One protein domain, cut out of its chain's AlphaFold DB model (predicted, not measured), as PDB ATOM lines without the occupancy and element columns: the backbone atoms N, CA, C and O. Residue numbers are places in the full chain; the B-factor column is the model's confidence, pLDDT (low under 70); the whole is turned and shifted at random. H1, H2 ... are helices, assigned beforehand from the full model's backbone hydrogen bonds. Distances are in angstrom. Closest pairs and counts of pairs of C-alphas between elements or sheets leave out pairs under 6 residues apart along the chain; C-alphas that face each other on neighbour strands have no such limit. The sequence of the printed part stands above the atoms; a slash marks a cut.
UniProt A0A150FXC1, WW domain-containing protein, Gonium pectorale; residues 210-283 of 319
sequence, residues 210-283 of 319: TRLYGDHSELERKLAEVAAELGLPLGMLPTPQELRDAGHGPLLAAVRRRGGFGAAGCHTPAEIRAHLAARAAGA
ATOM      1  N   THR A 210      42.374  52.317  13.126       54.25
ATOM      2  CA  THR A 210      41.160  53.091  12.872       54.25
ATOM      3  C   THR A 210      40.753  53.153  11.398       54.25
ATOM      4  O   THR A 210      39.571  53.332  11.133       54.25
ATOM      5  N   ARG A 211      41.684  53.009  10.440       58.00
ATOM      6  CA  ARG A 211      41.383  53.102   8.995       58.00
ATOM      7  C   ARG A 211      41.543  51.812   8.214       58.00
ATOM      8  O   ARG A 211      41.042  51.763   7.102       58.00
ATOM      9  N   LEU A 212      42.164  50.780   8.784       58.84
ATOM     10  CA  LEU A 212      42.338  49.503   8.082       58.84
ATOM     11  C   LEU A 212      41.009  48.846   7.661       58.84
ATOM     12  O   LEU A 212      41.038  47.939   6.848       58.84
ATOM     13  N   TYR A 213      39.871  49.322   8.185       69.62
ATOM     14  CA  TYR A 213      38.528  48.840   7.856       69.62
ATOM     15  C   TYR A 213      37.511  49.995   7.835       69.62
ATOM     16  O   TYR A 213      36.437  49.944   8.454       69.62
ATOM     17  N   GLY A 214      37.919  51.108   7.216       71.19
ATOM     18  CA  GLY A 214      37.098  52.313   7.078       71.19
ATOM     19  C   GLY A 214      35.833  52.067   6.259       71.19
ATOM     20  O   GLY A 214      34.807  52.690   6.532       71.19
ATOM     21  N   ASP A 215      35.869  51.082   5.364       84.69
ATOM     22  CA  ASP A 215      34.707  50.619   4.619       84.69
ATOM     23  C   ASP A 215      34.200  49.263   5.124       84.69
ATOM     24  O   ASP A 215      34.976  48.436   5.612       84.69
ATOM     25  N   HIS A 216      32.885  49.043   5.055       84.94
ATOM     26  CA  HIS A 216      32.294  47.802   5.571       84.94
ATOM     27  C   HIS A 216      32.767  46.590   4.764       84.94
ATOM     28  O   HIS A 216      33.192  45.595   5.345       84.94
ATOM     29  N   SER A 217      32.801  46.729   3.441       85.69
ATOM     30  CA  SER A 217      33.216  45.671   2.521       85.69
ATOM     31  C   SER A 217      34.692  45.296   2.674       85.69
ATOM     32  O   SER A 217      35.071  44.146   2.474       85.69
ATOM     33  N   GLU A 218      35.547  46.242   3.071       88.62
ATOM     34  CA  GLU A 218      36.957  45.949   3.341       88.62
ATOM     35  C   GLU A 218      37.123  45.132   4.632       88.62
ATOM     36  O   GLU A 218      37.944  44.211   4.675       88.62
ATOM     37  N   LEU A 219      36.298  45.417   5.651       90.88
ATOM     38  CA  LEU A 219      36.212  44.619   6.877       90.88
ATOM     39  C   LEU A 219      35.768  43.185   6.578       90.88
ATOM     40  O   LEU A 219      36.412  42.245   7.040       90.88
ATOM     41  N   GLU A 220      34.700  43.024   5.797       91.50
ATOM     42  CA  GLU A 220      34.164  41.716   5.400       91.50
ATOM     43  C   GLU A 220      35.179  40.916   4.583       91.50
ATOM     44  O   GLU A 220      35.450  39.759   4.902       91.50
ATOM     45  N   ARG A 221      35.815  41.545   3.585       92.50
ATOM     46  CA  ARG A 221      36.856  40.908   2.768       92.50
ATOM     47  C   ARG A 221      38.005  40.391   3.628       92.50
ATOM     48  O   ARG A 221      38.454  39.266   3.427       92.50
ATOM     49  N   LYS A 222      38.478  41.190   4.589       93.38
ATOM     50  CA  LYS A 222      39.582  40.774   5.460       93.38
ATOM     51  C   LYS A 222      39.161  39.690   6.448       93.38
ATOM     52  O   LYS A 222      39.939  38.781   6.705       93.38
ATOM     53  N   LEU A 223      37.940  39.755   6.981       93.81
ATOM     54  CA  LEU A 223      37.398  38.682   7.813       93.81
ATOM     55  C   LEU A 223      37.296  37.361   7.044       93.81
ATOM     56  O   LEU A 223      37.648  36.326   7.599       93.81
ATOM     57  N   ALA A 224      36.869  37.398   5.780       93.56
ATOM     58  CA  ALA A 224      36.810  36.220   4.919       93.56
ATOM     59  C   ALA A 224      38.207  35.664   4.589       93.56
ATOM     60  O   ALA A 224      38.400  34.452   4.594       93.56
ATOM     61  N   GLU A 225      39.193  36.534   4.354       94.75
ATOM     62  CA  GLU A 225      40.595  36.137   4.147       94.75
ATOM     63  C   GLU A 225      41.156  35.405   5.376       94.75
ATOM     64  O   GLU A 225      41.714  34.320   5.244       94.75
ATOM     65  N   VAL A 226      40.921  35.944   6.577       95.31
ATOM     66  CA  VAL A 226      41.338  35.308   7.837       95.31
ATOM     67  C   VAL A 226      40.566  34.012   8.100       95.31
ATOM     68  O   VAL A 226      41.134  33.048   8.606       95.31
ATOM     69  N   ALA A 227      39.282  33.946   7.737       95.56
ATOM     70  CA  ALA A 227      38.505  32.710   7.831       95.56
ATOM     71  C   ALA A 227      39.122  31.593   6.976       95.56
ATOM     72  O   ALA A 227      39.279  30.468   7.449       95.56
ATOM     73  N   ALA A 228      39.516  31.923   5.742       95.88
ATOM     74  CA  ALA A 228      40.171  30.991   4.835       95.88
ATOM     75  C   ALA A 228      41.549  30.552   5.358       95.88
ATOM     76  O   ALA A 228      41.872  29.368   5.289       95.88
ATOM     77  N   GLU A 229      42.332  31.473   5.929       96.50
ATOM     78  CA  GLU A 229      43.627  31.173   6.557       96.50
ATOM     79  C   GLU A 229      43.492  30.187   7.731       96.50
ATOM     80  O   GLU A 229      44.307  29.280   7.883       96.50
ATOM     81  N   LEU A 230      42.419  30.307   8.515       95.62
ATOM     82  CA  LEU A 230      42.106  29.405   9.627       95.62
ATOM     83  C   LEU A 230      41.450  28.083   9.191       95.62
ATOM     84  O   LEU A 230      41.114  27.258  10.043       95.62
ATOM     85  N   GLY A 231      41.239  27.871   7.887       95.69
ATOM     86  CA  GLY A 231      40.568  26.680   7.363       95.69
ATOM     87  C   GLY A 231      39.080  26.601   7.718       95.69
ATOM     88  O   GLY A 231      38.506  25.511   7.732       95.69
ATOM     89  N   LEU A 232      38.441  27.737   8.019       92.75
ATOM     90  CA  LEU A 232      37.000  27.799   8.235       92.75
ATOM     91  C   LEU A 232      36.273  27.691   6.881       92.75
ATOM     92  O   LEU A 232      36.733  28.253   5.883       92.75
ATOM     93  N   PRO A 233      35.138  26.975   6.803       89.12
ATOM     94  CA  PRO A 233      34.405  26.841   5.550       89.12
ATOM     95  C   PRO A 233      33.822  28.184   5.092       89.12
ATOM     96  O   PRO A 233      33.549  29.075   5.897       89.12
ATOM     97  N   LEU A 234      33.616  28.315   3.778       87.12
ATOM     98  CA  LEU A 234      33.092  29.533   3.154       87.12
ATOM     99  C   LEU A 234      31.799  30.008   3.832       87.12
ATOM    100  O   LEU A 234      30.853  29.242   4.000       87.12
ATOM    101  N   GLY A 235      31.770  31.289   4.204       86.00
ATOM    102  CA  GLY A 235      30.638  31.912   4.895       86.00
ATOM    103  C   GLY A 235      30.680  31.799   6.421       86.00
ATOM    104  O   GLY A 235      29.858  32.426   7.086       86.00
ATOM    105  N   MET A 236      31.636  31.064   7.001       85.50
ATOM    106  CA  MET A 236      31.902  31.145   8.435       85.50
ATOM    107  C   MET A 236      32.861  32.284   8.756       85.50
ATOM    108  O   MET A 236      33.889  32.461   8.105       85.50
ATOM    109  N   LEU A 237      32.533  33.035   9.805       88.38
ATOM    110  CA  LEU A 237      33.405  34.065  10.343       88.38
ATOM    111  C   LEU A 237      34.254  33.538  11.500       88.38
ATOM    112  O   LEU A 237      33.762  32.748  12.310       88.38
ATOM    113  N   PRO A 238      35.494  34.032  11.633       95.50
ATOM    114  CA  PRO A 238      36.328  33.718  12.775       95.50
ATOM    115  C   PRO A 238      35.737  34.324  14.049       95.50
ATOM    116  O   PRO A 238      35.294  35.477  14.091       95.50
ATOM    117  N   THR A 239      35.750  33.541  15.120       92.88
ATOM    118  CA  THR A 239      35.337  33.967  16.454       92.88
ATOM    119  C   THR A 239      36.288  35.034  17.014       92.88
ATOM    120  O   THR A 239      37.450  35.138  16.607       92.88
ATOM    121  N   PRO A 240      35.853  35.829  18.015       94.25
ATOM    122  CA  PRO A 240      36.731  36.789  18.682       94.25
ATOM    123  C   PRO A 240      38.015  36.178  19.258       94.25
ATOM    124  O   PRO A 240      39.014  36.886  19.385       94.25
ATOM    125  N   GLN A 241      37.953  34.909  19.668       89.88
ATOM    126  CA  GLN A 241      39.079  34.181  20.241       89.88
ATOM    127  C   GLN A 241      40.043  33.739  19.137       89.88
ATOM    128  O   GLN A 241      41.217  34.071  19.217       89.88
ATOM    129  N   GLU A 242      39.534  33.143  18.055       93.56
ATOM    130  CA  GLU A 242      40.336  32.773  16.879       93.56
ATOM    131  C   GLU A 242      41.063  33.991  16.278       93.56
ATOM    132  O   GLU A 242      42.260  33.925  16.015       93.56
ATOM    133  N   LEU A 243      40.400  35.152  16.165       94.44
ATOM    134  CA  LEU A 243      41.056  36.396  15.730       94.44
ATOM    135  C   LEU A 243      42.163  36.868  16.681       94.44
ATOM    136  O   LEU A 243      43.106  37.528  16.245       94.44
ATOM    137  N   ARG A 244      42.032  36.609  17.985       90.25
ATOM    138  CA  ARG A 244      43.043  36.989  18.977       90.25
ATOM    139  C   ARG A 244      44.238  36.048  18.913       90.25
ATOM    140  O   ARG A 244      45.364  36.534  18.895       90.25
ATOM    141  N   ASP A 245      43.973  34.749  18.839       88.06
ATOM    142  CA  ASP A 245      44.988  33.697  18.812       88.06
ATOM    143  C   ASP A 245      45.793  33.740  17.502       88.06
ATOM    144  O   ASP A 245      47.003  33.538  17.515       88.06
ATOM    145  N   ALA A 246      45.162  34.146  16.395       88.56
ATOM    146  CA  ALA A 246      45.814  34.415  15.111       88.56
ATOM    147  C   ALA A 246      46.497  35.801  15.018       88.56
ATOM    148  O   ALA A 246      46.994  36.188  13.965       88.56
ATOM    149  N   GLY A 247      46.510  36.603  16.089       85.12
ATOM    150  CA  GLY A 247      47.184  37.911  16.103       85.12
ATOM    151  C   GLY A 247      46.450  39.045  15.366       85.12
ATOM    152  O   GLY A 247      46.955  40.167  15.283       85.12
ATOM    153  N   HIS A 248      45.217  38.833  14.903       92.06
ATOM    154  CA  HIS A 248      44.387  39.839  14.226       92.06
ATOM    155  C   HIS A 248      43.622  40.766  15.195       92.06
ATOM    156  O   HIS A 248      42.483  41.174  14.949       92.06
ATOM    157  N   GLY A 249      44.261  41.185  16.292       86.88
ATOM    158  CA  GLY A 249      43.683  42.108  17.282       86.88
ATOM    159  C   GLY A 249      43.096  43.413  16.700       86.88
ATOM    160  O   GLY A 249      42.004  43.818  17.112       86.88
ATOM    161  N   PRO A 250      43.743  44.071  15.714       86.88
ATOM    162  CA  PRO A 250      43.183  45.258  15.064       86.88
ATOM    163  C   PRO A 250      41.866  45.000  14.319       86.88
ATOM    164  O   PRO A 250      40.994  45.871  14.327       86.88
ATOM    165  N   LEU A 251      41.710  43.817  13.711       90.56
ATOM    166  CA  LEU A 251      40.490  43.406  13.009       90.56
ATOM    167  C   LEU A 251      39.345  43.209  14.009       90.56
ATOM    168  O   LEU A 251      38.273  43.788  13.844       90.56
ATOM    169  N   LEU A 252      39.609  42.518  15.124       92.62
ATOM    170  CA  LEU A 252      38.648  42.374  16.223       92.62
ATOM    171  C   LEU A 252      38.205  43.734  16.792       92.62
ATOM    172  O   LEU A 252      37.020  43.958  17.053       92.62
ATOM    173  N   ALA A 253      39.145  44.663  16.983       85.88
ATOM    174  CA  ALA A 253      38.831  46.010  17.451       85.88
ATOM    175  C   ALA A 253      37.949  46.778  16.451       85.88
ATOM    176  O   ALA A 253      37.068  47.533  16.866       85.88
ATOM    177  N   ALA A 254      38.155  46.578  15.147       88.94
ATOM    178  CA  ALA A 254      37.331  47.186  14.108       88.94
ATOM    179  C   ALA A 254      35.903  46.631  14.086       88.94
ATOM    180  O   ALA A 254      34.963  47.423  14.057       88.94
ATOM    181  N   VAL A 255      35.736  45.310  14.216       91.06
ATOM    182  CA  VAL A 255      34.417  44.668  14.348       91.06
ATOM    183  C   VAL A 255      33.661  45.221  15.558       91.06
ATOM    184  O   VAL A 255      32.508  45.632  15.442       91.06
ATOM    185  N   ARG A 256      34.317  45.326  16.723       89.94
ATOM    186  CA  ARG A 256      33.698  45.881  17.942       89.94
ATOM    187  C   ARG A 256      33.217  47.319  17.765       89.94
ATOM    188  O   ARG A 256      32.119  47.646  18.204       89.94
ATOM    189  N   ARG A 257      34.006  48.168  17.100       83.56
ATOM    190  CA  ARG A 257      33.627  49.566  16.840       83.56
ATOM    191  C   ARG A 257      32.400  49.702  15.939       83.56
ATOM    192  O   ARG A 257      31.695  50.693  16.061       83.56
ATOM    193  N   ARG A 258      32.132  48.723  15.070       87.25
ATOM    194  CA  ARG A 258      30.941  48.701  14.206       87.25
ATOM    195  C   ARG A 258      29.712  48.055  14.848       87.25
ATOM    196  O   ARG A 258      28.767  47.743  14.142       87.25
ATOM    197  N   GLY A 259      29.708  47.864  16.168       87.94
ATOM    198  CA  GLY A 259      28.594  47.228  16.883       87.94
ATOM    199  C   GLY A 259      28.759  45.717  17.065       87.94
ATOM    200  O   GLY A 259      27.812  45.030  17.438       87.94
ATOM    201  N   GLY A 260      29.963  45.188  16.837       89.31
ATOM    202  CA  GLY A 260      30.275  43.773  17.017       89.31
ATOM    203  C   GLY A 260      29.874  42.903  15.825       89.31
ATOM    204  O   GLY A 260      29.466  43.390  14.776       89.31
ATOM    205  N   PHE A 261      29.998  41.586  16.000       83.12
ATOM    206  CA  PHE A 261      29.739  40.601  14.942       83.12
ATOM    207  C   PHE A 261      28.271  40.566  14.492       83.12
ATOM    208  O   PHE A 261      27.997  40.220  13.354       83.12
ATOM    209  N   GLY A 262      27.327  40.966  15.350       77.88
ATOM    210  CA  GLY A 262      25.911  41.040  14.971       77.88
ATOM    211  C   GLY A 262      25.583  42.227  14.059       77.88
ATOM    212  O   GLY A 262      24.715  42.121  13.203       77.88
ATOM    213  N   ALA A 263      26.284  43.353  14.220       71.88
ATOM    214  CA  ALA A 263      26.042  44.570  13.444       71.88
ATOM    215  C   ALA A 263      26.830  44.613  12.125       71.88
ATOM    216  O   ALA A 263      26.460  45.346  11.215       71.88
ATOM    217  N   ALA A 264      27.879  43.798  11.991       62.84
ATOM    218  CA  ALA A 264      28.643  43.644  10.755       62.84
ATOM    219  C   ALA A 264      27.900  42.823   9.671       62.84
ATOM    220  O   ALA A 264      28.544  42.267   8.792       62.84
ATOM    221  N   GLY A 265      26.568  42.721   9.748       56.44
ATOM    222  CA  GLY A 265      25.727  42.126   8.706       56.44
ATOM    223  C   GLY A 265      25.743  40.601   8.616       56.44
ATOM    224  O   GLY A 265      25.130  40.052   7.707       56.44
ATOM    225  N   CYS A 266      26.414  39.894   9.527       52.41
ATOM    226  CA  CYS A 266      26.852  38.542   9.195       52.41
ATOM    227  C   CYS A 266      25.984  37.392   9.683       52.41
ATOM    228  O   CYS A 266      26.186  36.306   9.167       52.41
ATOM    229  N   HIS A 267      25.034  37.570  10.602       54.44
ATOM    230  CA  HIS A 267      24.084  36.495  10.892       54.44
ATOM    231  C   HIS A 267      22.746  37.039  11.374       54.44
ATOM    232  O   HIS A 267      22.661  37.764  12.369       54.44
ATOM    233  N   THR A 268      21.674  36.594  10.732       56.75
ATOM    234  CA  THR A 268      20.370  36.575  11.387       56.75
ATOM    235  C   THR A 268      20.454  35.671  12.631       56.75
ATOM    236  O   THR A 268      21.184  34.675  12.640       56.75
ATOM    237  N   PRO A 269      19.690  35.938  13.705       54.50
ATOM    238  CA  PRO A 269      19.616  35.039  14.863       54.50
ATOM    239  C   PRO A 269      19.247  33.582  14.510       54.50
ATOM    240  O   PRO A 269      19.450  32.675  15.318       54.50
ATOM    241  N   ALA A 270      18.679  33.344  13.323       55.88
ATOM    242  CA  ALA A 270      18.415  32.017  12.777       55.88
ATOM    243  C   ALA A 270      19.701  31.306  12.317       55.88
ATOM    244  O   ALA A 270      19.897  30.142  12.652       55.88
ATOM    245  N   GLU A 271      20.613  32.006  11.643       59.97
ATOM    246  CA  GLU A 271      21.892  31.450  11.181       59.97
ATOM    247  C   GLU A 271      22.848  31.170  12.343       59.97
ATOM    248  O   GLU A 271      23.507  30.133  12.353       59.97
ATOM    249  N   ILE A 272      22.847  32.013  13.388       55.22
ATOM    250  CA  ILE A 272      23.591  31.730  14.632       55.22
ATOM    251  C   ILE A 272      23.048  30.460  15.302       55.22
ATOM    252  O   ILE A 272      23.824  29.621  15.758       55.22
ATOM    253  N   ARG A 273      21.719  30.286  15.348       57.56
ATOM    254  CA  ARG A 273      21.088  29.085  15.924       57.56
ATOM    255  C   ARG A 273      21.384  27.831  15.109       57.56
ATOM    256  O   ARG A 273      21.755  26.822  15.699       57.56
ATOM    257  N   ALA A 274      21.284  27.901  13.784       63.38
ATOM    258  CA  ALA A 274      21.642  26.800  12.895       63.38
ATOM    259  C   ALA A 274      23.128  26.427  13.031       63.38
ATOM    260  O   ALA A 274      23.469  25.249  13.096       63.38
ATOM    261  N   HIS A 275      24.007  27.424  13.170       59.03
ATOM    262  CA  HIS A 275      25.436  27.223  13.388       59.03
ATOM    263  C   HIS A 275      25.735  26.560  14.742       59.03
ATOM    264  O   HIS A 275      26.487  25.587  14.794       59.03
ATOM    265  N   LEU A 276      25.120  27.027  15.834       60.31
ATOM    266  CA  LEU A 276      25.270  26.406  17.156       60.31
ATOM    267  C   LEU A 276      24.700  24.980  17.186       60.31
ATOM    268  O   LEU A 276      25.306  24.104  17.799       60.31
ATOM    269  N   ALA A 277      23.592  24.727  16.485       64.00
ATOM    270  CA  ALA A 277      23.007  23.395  16.345       64.00
ATOM    271  C   ALA A 277      23.915  22.444  15.542       64.00
ATOM    272  O   ALA A 277      24.141  21.313  15.966       64.00
ATOM    273  N   ALA A 278      24.507  22.912  14.439       59.31
ATOM    274  CA  ALA A 278      25.463  22.136  13.648       59.31
ATOM    275  C   ALA A 278      26.750  21.823  14.435       59.31
ATOM    276  O   ALA A 278      27.266  20.710  14.359       59.31
ATOM    277  N   ARG A 279      27.242  22.769  15.249       61.56
ATOM    278  CA  ARG A 279      28.413  22.567  16.122       61.56
ATOM    279  C   ARG A 279      28.122  21.631  17.303       61.56
ATOM    280  O   ARG A 279      29.004  20.884  17.716       61.56
ATOM    281  N   ALA A 280      26.893  21.638  17.824       56.75
ATOM    282  CA  ALA A 280      26.443  20.695  18.849       56.75
ATOM    283  C   ALA A 280      26.270  19.263  18.304       56.75
ATOM    284  O   ALA A 280      26.443  18.303  19.051       56.75
ATOM    285  N   ALA A 281      25.978  19.116  17.007       64.44
ATOM    286  CA  ALA A 281      25.808  17.824  16.343       64.44
ATOM    287  C   ALA A 281      27.134  17.118  15.986       64.44
ATOM    288  O   ALA A 281      27.117  15.939  15.640       64.44
ATOM    289  N   GLY A 282      28.282  17.799  16.083       62.81
ATOM    290  CA  GLY A 282      29.572  17.220  15.709       62.81
ATOM    291  C   GLY A 282      30.778  17.871  16.389       62.81
ATOM    292  O   GLY A 282      31.286  18.890  15.934       62.81
ATOM    293  N   ALA A 283      31.292  17.197  17.421       52.72
ATOM    294  CA  ALA A 283      32.712  17.167  17.801       52.72
ATOM    295  C   ALA A 283      33.396  18.420  18.403       52.72
ATOM    296  O   ALA A 283      34.616  18.537  18.298       52.72
TER     297      ALA A 283
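AT A GLANCE: This is residues 210 to 283 of the 319 residues of the protein "WW domain-containing protein" of Gonium pectorale (UniProt A0A150FXC1). The longest helix, H1, crosses over a small helical hairpin made of H2 and H3, and these three helices sit together as one cluster. H4 lies off to one side at the end of a long link, touching no helix, and residues 276 to 283 stick out. The printed part has 74 residues with four named helices, in the order H1, H2, H3, H4, and no named strand; the class is all helix. It is compact, with a radius of gyration of the C-alphas of 12.5 A, yet elongated, spanning 39 by 23 by 18 A.

HOW THE PARTS SIT: H1, residues 216 to 229, touches H3, residues 249 to 257, with its residues 219 to 223 alone. Their closest C-alphas, those of Leu 219 and Leu 251, are 7.6 A apart, and the helices run opposite ways at a steep tilt of 39 degrees. H2, residues 240 to 245, is close to H1 but not clearly touching: the closest C-alphas, of Val 226 and Leu 243, are 8.0 A apart. H2 and H3 form a helical hairpin and touch, with the C-alphas of Pro 240 and Leu 252 closest at 6.4 A, at a shallow tilt of 14 degrees, opposite ways. H4, residues 269 to 280, is apart from H1, H2 and H3. In the four helices every backbone O i to N i+4 pair is within hydrogen-bond range.

IN THESE COORDINATES: H1 begins at C-alpha 216 (32.294, 47.802, 5.571) and is 20.1 A long. H2 measures 8.8 A and H3 12.5 A. H4, 16.4 A long, ends at C-alpha 280 (26.443, 20.695, 18.849).

THE WHOLE: The C-alphas farthest apart, those of Arg 211 and Ala 281, are 39.3 A apart. The printed part has no cut. The link from H3 to H4 is long, with 11 residues. The model's pLDDT is under 70 at residues 210 to 213 and 264 to 283.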